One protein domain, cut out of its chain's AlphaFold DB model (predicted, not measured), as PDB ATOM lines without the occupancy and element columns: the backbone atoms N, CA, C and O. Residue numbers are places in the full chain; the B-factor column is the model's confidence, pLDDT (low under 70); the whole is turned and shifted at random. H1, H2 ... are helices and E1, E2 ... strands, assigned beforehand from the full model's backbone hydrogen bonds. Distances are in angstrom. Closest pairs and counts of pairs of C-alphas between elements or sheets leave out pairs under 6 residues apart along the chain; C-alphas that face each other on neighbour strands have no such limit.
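This is residues 259 to 328 of the 582 residues of an uncharacterized protein of Stentor coeruleus (UniProt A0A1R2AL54). A small strand hairpin, E1 and E2, with the short helix H1 before it, makes one end of the domain, and the longest helix, H4, makes the other end. Between them lie H2 and H3: H3 crosses H4 at about a right angle, and H2 packs on residues 313 to 314 of H4. The printed part has 70 residues, with four named helices and two named strands in the order H1, E1, E2, H2, H3, H4; the sheet E1 - E2 is antiparallel, and the class is mostly helix. The whole is compact, with a radius of gyration of the C-alphas of 11.4 A and spans of 31 by 27 by 18 A.

E1, residues 264 to 266, and E2, residues 273 to 275, form an antiparallel hairpin at 143 degrees, with N 265 and O 274 at 2.8 A and N 274 and O 265 at 2.9 A, both within hydrogen-bond range. H1, residues 259 to 262, and E2 are near each other, with 5 pairs of C-alphas within 10 A. H3, residues 292 to 298, is apart from E2, but only just, at 8.3 A. H3 and H4, residues 312 to 325, touch about perpendicular at 81 degrees; their closest C-alphas, of Ala 296 and Lys 322, are 5.3 A apart. H2, residues 279 to 283, touches H4 at residues 313 to 314 alone; their closest C-alphas, of Gly 283 and Leu 314, are 5.9 A apart. H2 and H3 are close but not clearly touching, their closest C-alphas, of Tyr 280 and Glu 292, 6.0 A apart. In H2, H3 and H4 every O i to N i+4 pair is within hydrogen-bond range; H1 is too short for one.

H1 begins at C-alpha 259, (228.732, 280.666, 273.948). H3 measures 10.1 A from C-alpha 292 to C-alpha 298. H4 measures 19.6 A and ends at C-alpha 325, (212.573, 264.129, 255.613).

The C-alphas farthest apart, of Leu 259 and Lys 327, are 34.1 A apart. The printed part has no cut, and the link from H3 to H4, residues 299 to 311, is long. Confidence is under 70 at residues 325 to 328.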
ATOM      1  N   LEU A 259     229.455 280.179 275.131       78.19
ATOM      2  CA  LEU A 259     228.732 280.666 273.948       78.19
ATOM      3  C   LEU A 259     228.125 279.537 273.102       78.19
ATOM      4  O   LEU A 259     227.042 279.708 272.534       78.19
ATOM      5  N   SER A 260     228.771 278.368 273.049       78.75
ATOM      6  CA  SER A 260     228.276 277.209 272.304       78.75
ATOM      7  C   SER A 260     226.957 276.674 272.880       78.75
ATOM      8  O   SER A 260     226.054 276.297 272.127       78.75
ATOM      9  N   THR A 261     226.802 276.717 274.207       80.50
ATOM     10  CA  THR A 261     225.564 276.342 274.906       80.50
ATOM     11  C   THR A 261     224.493 277.419 274.782       80.50
ATOM     12  O   THR A 261     223.305 277.111 274.728       80.50
ATOM     13  N   VAL A 262     224.909 278.682 274.670       78.19
ATOM     14  CA  VAL A 262     224.014 279.837 274.552       78.19
ATOM     15  C   VAL A 262     223.353 279.898 273.176       78.19
ATOM     16  O   VAL A 262     222.159 280.187 273.074       78.19
ATOM     17  N   LEU A 263     224.106 279.602 272.115       85.94
ATOM     18  CA  LEU A 263     223.607 279.596 270.737       85.94
ATOM     19  C   LEU A 263     222.822 278.328 270.390       85.94
ATOM     20  O   LEU A 263     222.161 278.281 269.357       85.94
ATOM     21  N   LYS A 264     222.829 277.313 271.259       90.12
ATOM     22  CA  LYS A 264     222.100 276.062 271.048       90.12
ATOM     23  C   LYS A 264     220.924 275.927 272.025       90.12
ATOM     24  O   LYS A 264     220.888 276.507 273.109       90.12
ATOM     25  N   LYS A 265     219.904 275.169 271.631       90.44
ATOM     26  CA  LYS A 265     218.835 274.669 272.511       90.44
ATOM     27  C   LYS A 265     218.818 273.153 272.423       90.44
ATOM     28  O   LYS A 265     219.033 272.600 271.351       90.44
ATOM     29  N   LYS A 266     218.544 272.475 273.536       92.44
ATOM     30  CA  LYS A 266     218.322 271.026 273.538       92.44
ATOM     31  C   LYS A 266     216.860 270.749 273.203       92.44
ATOM     32  O   LYS A 266     215.970 271.273 273.871       92.44
ATOM     33  N   CYS A 267     216.599 269.956 272.169       94.69
ATOM     34  CA  CYS A 267     215.237 269.591 271.800       94.69
ATOM     35  C   CYS A 267     214.616 268.675 272.865       94.69
ATOM     36  O   CYS A 267     215.166 267.620 273.155       94.69
ATOM     37  N   VAL A 268     213.435 269.014 273.391       91.94
ATOM     38  CA  VAL A 268     212.734 268.170 274.380       91.94
ATOM     39  C   VAL A 268     212.250 266.833 273.824       91.94
ATOM     40  O   VAL A 268     211.951 265.937 274.604       91.94
ATOM     41  N   LYS A 269     212.160 266.680 272.497       90.00
ATOM     42  CA  LYS A 269     211.659 265.457 271.859       90.00
ATOM     43  C   LYS A 269     212.767 264.468 271.495       90.00
ATOM     44  O   LYS A 269     212.660 263.304 271.849       90.00
ATOM     45  N   CYS A 270     213.818 264.911 270.800       92.38
ATOM     46  CA  CYS A 270     214.921 264.034 270.378       92.38
ATOM     47  C   CYS A 270     216.218 264.226 271.175       92.38
ATOM     48  O   CYS A 270     217.207 263.565 270.884       92.38
ATOM     49  N   SER A 271     216.260 265.142 272.148       90.31
ATOM     50  CA  SER A 271     217.463 265.493 272.926       90.31
ATOM     51  C   SER A 271     218.649 266.060 272.132       90.31
ATOM     52  O   SER A 271     219.661 266.399 272.745       90.31
ATOM     53  N   VAL A 272     218.536 266.233 270.812       90.81
ATOM     54  CA  VAL A 272     219.578 266.839 269.968       90.81
ATOM     55  C   VAL A 272     219.658 268.347 270.216       90.81
ATOM     56  O   VAL A 272     218.635 269.025 270.365       90.81
ATOM     57  N   TYR A 273     220.882 268.877 270.253       93.31
ATOM     58  CA  TYR A 273     221.132 270.314 270.301       93.31
ATOM     59  C   TYR A 273     220.974 270.930 268.913       93.31
ATOM     60  O   TYR A 273     221.552 270.443 267.948       93.31
ATOM     61  N   TYR A 274     220.222 272.019 268.817       93.06
ATOM     62  CA  TYR A 274     219.954 272.705 267.559       93.06
ATOM     63  C   TYR A 274     220.129 274.220 267.717       93.06
ATOM     64  O   TYR A 274     220.059 274.753 268.826       93.06
ATOM     65  N   ASP A 275     220.407 274.902 266.609       91.12
ATOM     66  CA  ASP A 275     220.818 276.308 266.604       91.12
ATOM     67  C   ASP A 275     219.635 277.266 266.855       91.12
ATOM     68  O   ASP A 275     218.603 277.201 266.175       91.12
ATOM     69  N   ARG A 276     219.800 278.198 267.806       88.31
ATOM     70  CA  ARG A 276     218.870 279.314 268.065       88.31
ATOM     71  C   ARG A 276     218.794 280.302 266.899       88.31
ATOM     72  O   ARG A 276     217.822 281.044 266.798       88.31
ATOM     73  N   MET A 277     219.798 280.302 266.029       88.44
ATOM     74  CA  MET A 277     219.864 281.086 264.799       88.44
ATOM     75  C   MET A 277     219.211 280.391 263.605       88.44
ATOM     76  O   MET A 277     219.139 280.985 262.528       88.44
ATOM     77  N   SER A 278     218.707 279.163 263.772       90.44
ATOM     78  CA  SER A 278     217.929 278.507 262.722       90.44
ATOM     79  C   SER A 278     216.743 279.386 262.308       90.44
ATOM     80  O   SER A 278     216.095 280.039 263.133       90.44
ATOM     81  N   PHE A 279     216.421 279.384 261.011       89.81
ATOM     82  CA  PHE A 279     215.243 280.092 260.494       89.81
ATOM     83  C   PHE A 279     213.962 279.654 261.223       89.81
ATOM     84  O   PHE A 279     213.026 280.442 261.359       89.81
ATOM     85  N   TYR A 280     213.941 278.410 261.712       93.56
ATOM     86  CA  TYR A 280     212.864 277.857 262.510       93.56
ATOM     87  C   TYR A 280     212.689 278.580 263.855       93.56
ATOM     88  O   TYR A 280     211.588 279.046 264.158       93.56
ATOM     89  N   GLU A 281     213.760 278.732 264.643       91.25
ATOM     90  CA  GLU A 281     213.704 279.439 265.933       91.25
ATOM     91  C   GLU A 281     213.386 280.925 265.768       91.25
ATOM     92  O   GLU A 281     212.585 281.471 266.526       91.25
ATOM     93  N   LEU A 282     213.958 281.569 264.750       87.06
ATOM     94  CA  LEU A 282     213.696 282.981 264.469       87.06
ATOM     95  C   LEU A 282     212.258 283.215 263.974       87.06
ATOM     96  O   LEU A 282     211.660 284.248 264.273       87.06
ATOM     97  N   GLY A 283     211.693 282.259 263.229       88.69
ATOM     98  CA  GLY A 283     210.363 282.367 262.633       88.69
ATOM     99  C   GLY A 283     209.208 282.047 263.584       88.69
ATOM    100  O   GLY A 283     208.106 282.577 263.413       88.69
ATOM    101  N   LYS A 284     209.412 281.183 264.585       90.38
ATOM    102  CA  LYS A 284     208.332 280.789 265.503       90.38
ATOM    103  C   LYS A 284     208.031 281.897 266.513       90.38
ATOM    104  O   LYS A 284     208.913 282.635 266.944       90.38
ATOM    105  N   LYS A 285     206.773 282.013 266.948       87.19
ATOM    106  CA  LYS A 285     206.348 283.004 267.959       87.19
ATOM    107  C   LYS A 285     206.498 282.521 269.408       87.19
ATOM    108  O   LYS A 285     206.538 283.350 270.309       87.19
ATOM    109  N   CYS A 286     206.606 281.212 269.626       87.25
ATOM    110  CA  CYS A 286     206.718 280.586 270.944       87.25
ATOM    111  C   CYS A 286     208.165 280.231 271.322       87.25
ATOM    112  O   CYS A 286     208.985 280.022 270.440       87.25
ATOM    113  N   GLU A 287     208.437 279.998 272.608       85.75
ATOM    114  CA  GLU A 287     209.769 279.599 273.109       85.75
ATOM    115  C   GLU A 287     209.961 278.086 273.306       85.75
ATOM    116  O   GLU A 287     210.958 277.653 273.879       85.75
ATOM    117  N   CYS A 288     209.036 277.252 272.822       90.38
ATOM    118  CA  CYS A 288     209.102 275.805 273.036       90.38
ATOM    119  C   CYS A 288     210.411 275.196 272.498       90.38
ATOM    120  O   CYS A 288     210.696 275.384 271.313       90.38
ATOM    121  N   PRO A 289     211.184 274.455 273.312       92.31
ATOM    122  CA  PRO A 289     212.491 273.911 272.931       92.31
ATOM    123  C   PRO A 289     212.368 272.662 272.036       92.31
ATOM    124  O   PRO A 289     212.653 271.547 272.460       92.31
ATOM    125  N   ILE A 290     211.915 272.816 270.792       93.81
ATOM    126  CA  ILE A 290     211.803 271.728 269.812       93.81
ATOM    127  C   ILE A 290     212.622 272.038 268.558       93.81
ATOM    128  O   ILE A 290     212.549 273.158 268.072       93.81
ATOM    129  N   CYS A 291     213.384 271.074 268.028       94.94
ATOM    130  CA  CYS A 291     214.131 271.280 266.787       94.94
ATOM    131  C   CYS A 291     213.213 271.273 265.556       94.94
ATOM    132  O   CYS A 291     212.095 270.747 265.588       94.94
ATOM    133  N   GLU A 292     213.714 271.829 264.453       95.00
ATOM    134  CA  GLU A 292     212.984 271.911 263.185       95.00
ATOM    135  C   GLU A 292     212.574 270.539 262.630       95.00
ATOM    136  O   GLU A 292     211.455 270.406 262.139       95.00
ATOM    137  N   ASP A 293     213.410 269.506 262.781       92.56
ATOM    138  CA  ASP A 293     213.120 268.155 262.281       92.56
ATOM    139  C   ASP A 293     211.956 267.515 263.044       92.56
ATOM    140  O   ASP A 293     210.987 267.030 262.456       92.56
ATOM    141  N   CYS A 294     212.002 267.590 264.379       91.38
ATOM    142  CA  CYS A 294     210.913 267.118 265.227       91.38
ATOM    143  C   CYS A 294     209.624 267.896 264.953       91.38
ATOM    144  O   CYS A 294     208.545 267.302 264.928       91.38
ATOM    145  N   GLN A 295     209.705 269.208 264.731       95.12
ATOM    146  CA  GLN A 295     208.527 269.997 264.399       95.12
ATOM    147  C   GLN A 295     207.945 269.589 263.034       95.12
ATOM    148  O   GLN A 295     206.750 269.301 262.957       95.12
ATOM    149  N   ALA A 296     208.775 269.502 261.990       91.69
ATOM    150  CA  ALA A 296     208.365 269.136 260.633       91.69
ATOM    151  C   ALA A 296     207.706 267.748 260.571       91.69
ATOM    152  O   ALA A 296     206.729 267.559 259.842       91.69
ATOM    153  N   PHE A 297     208.190 266.797 261.374       86.12
ATOM    154  CA  PHE A 297     207.630 265.448 261.439       86.12
ATOM    155  C   PHE A 297     206.238 265.405 262.088       86.12
ATOM    156  O   PHE A 297     205.377 264.646 261.654       86.12
ATOM    157  N   ASN A 298     205.994 266.228 263.114       87.44
ATOM    158  CA  ASN A 298     204.797 266.099 263.955       87.44
ATOM    159  C   ASN A 298     203.648 267.036 263.574       87.44
ATOM    160  O   ASN A 298     202.493 266.627 263.592       87.44
ATOM    161  N   SER A 299     203.927 268.302 263.263       86.75
ATOM    162  CA  SER A 299     202.888 269.289 262.942       86.75
ATOM    163  C   SER A 299     203.489 270.419 262.118       86.75
ATOM    164  O   SER A 299     204.421 271.077 262.559       86.75
ATOM    165  N   ILE A 300     202.953 270.698 260.932       88.50
ATOM    166  CA  ILE A 300     203.444 271.827 260.130       88.50
ATOM    167  C   ILE A 300     202.730 273.123 260.521       88.50
ATOM    168  O   ILE A 300     203.390 274.140 260.631       88.50
ATOM    169  N   GLY A 301     201.417 273.101 260.781       89.81
ATOM    170  CA  GLY A 301     200.606 274.323 260.942       89.81
ATOM    171  C   GLY A 301     200.884 275.152 262.204       89.81
ATOM    172  O   GLY A 301     200.618 276.352 262.248       89.81
ATOM    173  N   LYS A 302     201.392 274.509 263.254       94.69
ATOM    174  CA  LYS A 302     201.538 275.091 264.593       94.69
ATOM    175  C   LYS A 302     202.588 274.349 265.401       94.69
ATOM    176  O   LYS A 302     202.802 273.153 265.176       94.69
ATOM    177  N   CYS A 303     203.186 275.028 266.378       94.56
ATOM    178  CA  CYS A 303     204.147 274.420 267.294       94.56
ATOM    179  C   CYS A 303     203.534 273.191 267.973       94.56
ATOM    180  O   CYS A 303     202.479 273.301 268.594       94.56
ATOM    181  N   CYS A 304     204.181 272.026 267.894       90.62
ATOM    182  CA  CYS A 304     203.574 270.796 268.415       90.62
ATOM    183  C   CYS A 304     203.576 270.721 269.953       90.62
ATOM    184  O   CYS A 304     202.957 269.825 270.515       90.62
ATOM    185  N   MET A 305     204.256 271.657 270.626       91.25
ATOM    186  CA  MET A 305     204.305 271.744 272.087       91.25
ATOM    187  C   MET A 305     203.220 272.669 272.649       91.25
ATOM    188  O   MET A 305     202.480 272.274 273.541       91.25
ATOM    189  N   CYS A 306     203.109 273.899 272.135       90.19
ATOM    190  CA  CYS A 306     202.187 274.912 272.675       90.19
ATOM    191  C   CYS A 306     201.032 275.282 271.739       90.19
ATOM    192  O   CYS A 306     200.248 276.163 272.073       90.19
ATOM    193  N   GLN A 307     200.942 274.665 270.558       91.62
ATOM    194  CA  GLN A 307     199.900 274.929 269.558       91.62
ATOM    195  C   GLN A 307     199.901 276.360 268.979       91.62
ATOM    196  O   GLN A 307     198.984 276.721 268.246       91.62
ATOM    197  N   CYS A 308     200.942 277.163 269.237       88.06
ATOM    198  CA  CYS A 308     201.084 278.504 268.668       88.06
ATOM    199  C   CYS A 308     201.196 278.436 267.129       88.06
ATOM    200  O   CYS A 308     202.036 277.674 266.628       88.06
ATOM    201  N   PRO A 309     200.380 279.197 266.374       92.50
ATOM    202  CA  PRO A 309     200.384 279.157 264.916       92.50
ATOM    203  C   PRO A 309     201.669 279.759 264.339       92.50
ATOM    204  O   PRO A 309     202.234 280.717 264.877       92.50
ATOM    205  N   PHE A 310     202.125 279.202 263.219       93.81
ATOM    206  CA  PHE A 310     203.288 279.702 262.489       93.81
ATOM    207  C   PHE A 310     202.897 280.686 261.381       93.81
ATOM    208  O   PHE A 310     201.760 280.702 260.919       93.81
ATOM    209  N   SER A 311     203.844 281.533 260.969       93.31
ATOM    210  CA  SER A 311     203.679 282.389 259.789       93.31
ATOM    211  C   SER A 311     203.776 281.564 258.502       93.31
ATOM    212  O   SER A 311     204.478 280.554 258.480       93.31
ATOM    213  N   GLU A 312     203.152 282.019 257.410       93.88
ATOM    214  CA  GLU A 312     203.183 281.306 256.118       93.88
ATOM    215  C   GLU A 312     204.615 281.051 255.620       93.88
ATOM    216  O   GLU A 312     204.930 279.972 255.122       93.88
ATOM    217  N   TYR A 313     205.523 282.007 255.840       93.94
ATOM    218  CA  TYR A 313     206.947 281.837 255.545       93.94
ATOM    219  C   TYR A 313     207.545 280.606 256.246       93.94
ATOM    220  O   TYR A 313     208.229 279.796 255.617       93.94
ATOM    221  N   LEU A 314     207.269 280.445 257.545       93.25
ATOM    222  CA  LEU A 314     207.778 279.317 258.316       93.25
ATOM    223  C   LEU A 314     207.097 278.001 257.912       93.25
ATOM    224  O   LEU A 314     207.763 276.968 257.853       93.25
ATOM    225  N   LEU A 315     205.800 278.040 257.585       92.88
ATOM    226  CA  LEU A 315     205.068 276.882 257.067       92.88
ATOM    227  C   LEU A 315     205.711 276.341 255.789       92.88
ATOM    228  O   LEU A 315     205.949 275.138 255.702       92.88
ATOM    229  N   ASN A 316     206.056 277.209 254.836       91.75
ATOM    230  CA  ASN A 316     206.709 276.802 253.589       91.75
ATOM    231  C   ASN A 316     208.067 276.140 253.840       91.75
ATOM    232  O   ASN A 316     208.309 275.039 253.351       91.75
ATOM    233  N   LYS A 317     208.905 276.721 254.707       92.75
ATOM    234  CA  LYS A 317     210.193 276.109 255.070       92.75
ATOM    235  C   LYS A 317     210.040 274.744 255.751       92.75
ATOM    236  O   LYS A 317     210.815 273.831 255.473       92.75
ATOM    237  N   LEU A 318     209.037 274.581 256.616       91.31
ATOM    238  CA  LEU A 318     208.749 273.296 257.262       91.31
ATOM    239  C   LEU A 318     208.170 272.261 256.286       91.31
ATOM    240  O   LEU A 318     208.466 271.078 256.438       91.31
ATOM    241  N   ARG A 319     207.386 272.673 255.278       90.06
ATOM    242  CA  ARG A 319     206.913 271.792 254.194       90.06
ATOM    243  C   ARG A 319     208.082 271.282 253.355       90.06
ATOM    244  O   ARG A 319     208.184 270.071 253.172       90.06
ATOM    245  N   ASP A 320     208.990 272.164 252.938       87.19
ATOM    246  CA  ASP A 320     210.198 271.793 252.188       87.19
ATOM    247  C   ASP A 320     211.050 270.800 252.988       87.19
ATOM    248  O   ASP A 320     211.458 269.747 252.491       87.19
ATOM    249  N   LYS A 321     211.260 271.094 254.279       85.25
ATOM    250  CA  LYS A 321     211.987 270.210 255.193       85.25
ATOM    251  C   LYS A 321     211.275 268.867 255.368       85.25
ATOM    252  O   LYS A 321     211.934 267.835 255.296       85.25
ATOM    253  N   LYS A 322     209.946 268.845 255.532       84.12
ATOM    254  CA  LYS A 322     209.165 267.599 255.611       84.12
ATOM    255  C   LYS A 322     209.255 266.794 254.316       84.12
ATOM    256  O   LYS A 322     209.383 265.581 254.396       84.12
ATOM    257  N   GLY A 323     209.240 267.435 253.147       80.06
ATOM    258  CA  GLY A 323     209.459 266.768 251.858       80.06
ATOM    259  C   GLY A 323     210.841 266.115 251.765       80.06
ATOM    260  O   GLY A 323     210.967 264.996 251.271       80.06
ATOM    261  N   ASN A 324     211.867 266.767 252.315       73.69
ATOM    262  CA  ASN A 324     213.215 266.205 252.409       73.69
ATOM    263  C   ASN A 324     213.313 265.060 253.433       73.69
ATOM    264  O   ASN A 324     213.998 264.076 253.169       73.69
ATOM    265  N   LEU A 325     212.608 265.160 254.565       62.66
ATOM    266  CA  LEU A 325     212.573 264.129 255.613       62.66
ATOM    267  C   LEU A 325     211.737 262.905 255.207       62.66
ATOM    268  O   LEU A 325     212.132 261.781 255.487       62.66
ATOM    269  N   ALA A 326     210.625 263.092 254.491       56.53
ATOM    270  CA  ALA A 326     209.785 262.005 253.978       56.53
ATOM    271  C   ALA A 326     210.480 261.162 252.890       56.53
ATOM    272  O   ALA A 326     210.009 260.076 252.564       56.53
ATOM    273  N   LYS A 327     211.609 261.637 252.345       59.34
ATOM    274  CA  LYS A 327     212.475 260.868 251.441       59.34
ATOM    275  C   LYS A 327     213.481 259.967 252.163       59.34
ATOM    276  O   LYS A 327     214.163 259.204 251.488       59.34
ATOM    277  N   VAL A 328     213.608 260.054 253.487       63.50
ATOM    278  CA  VAL A 328     214.518 259.196 254.253       63.50
ATOM    279  C   VAL A 328     213.759 257.934 254.649       63.50
ATOM    280  O   VAL A 328     213.110 257.869 255.691       63.50
TER     281      VAL A 328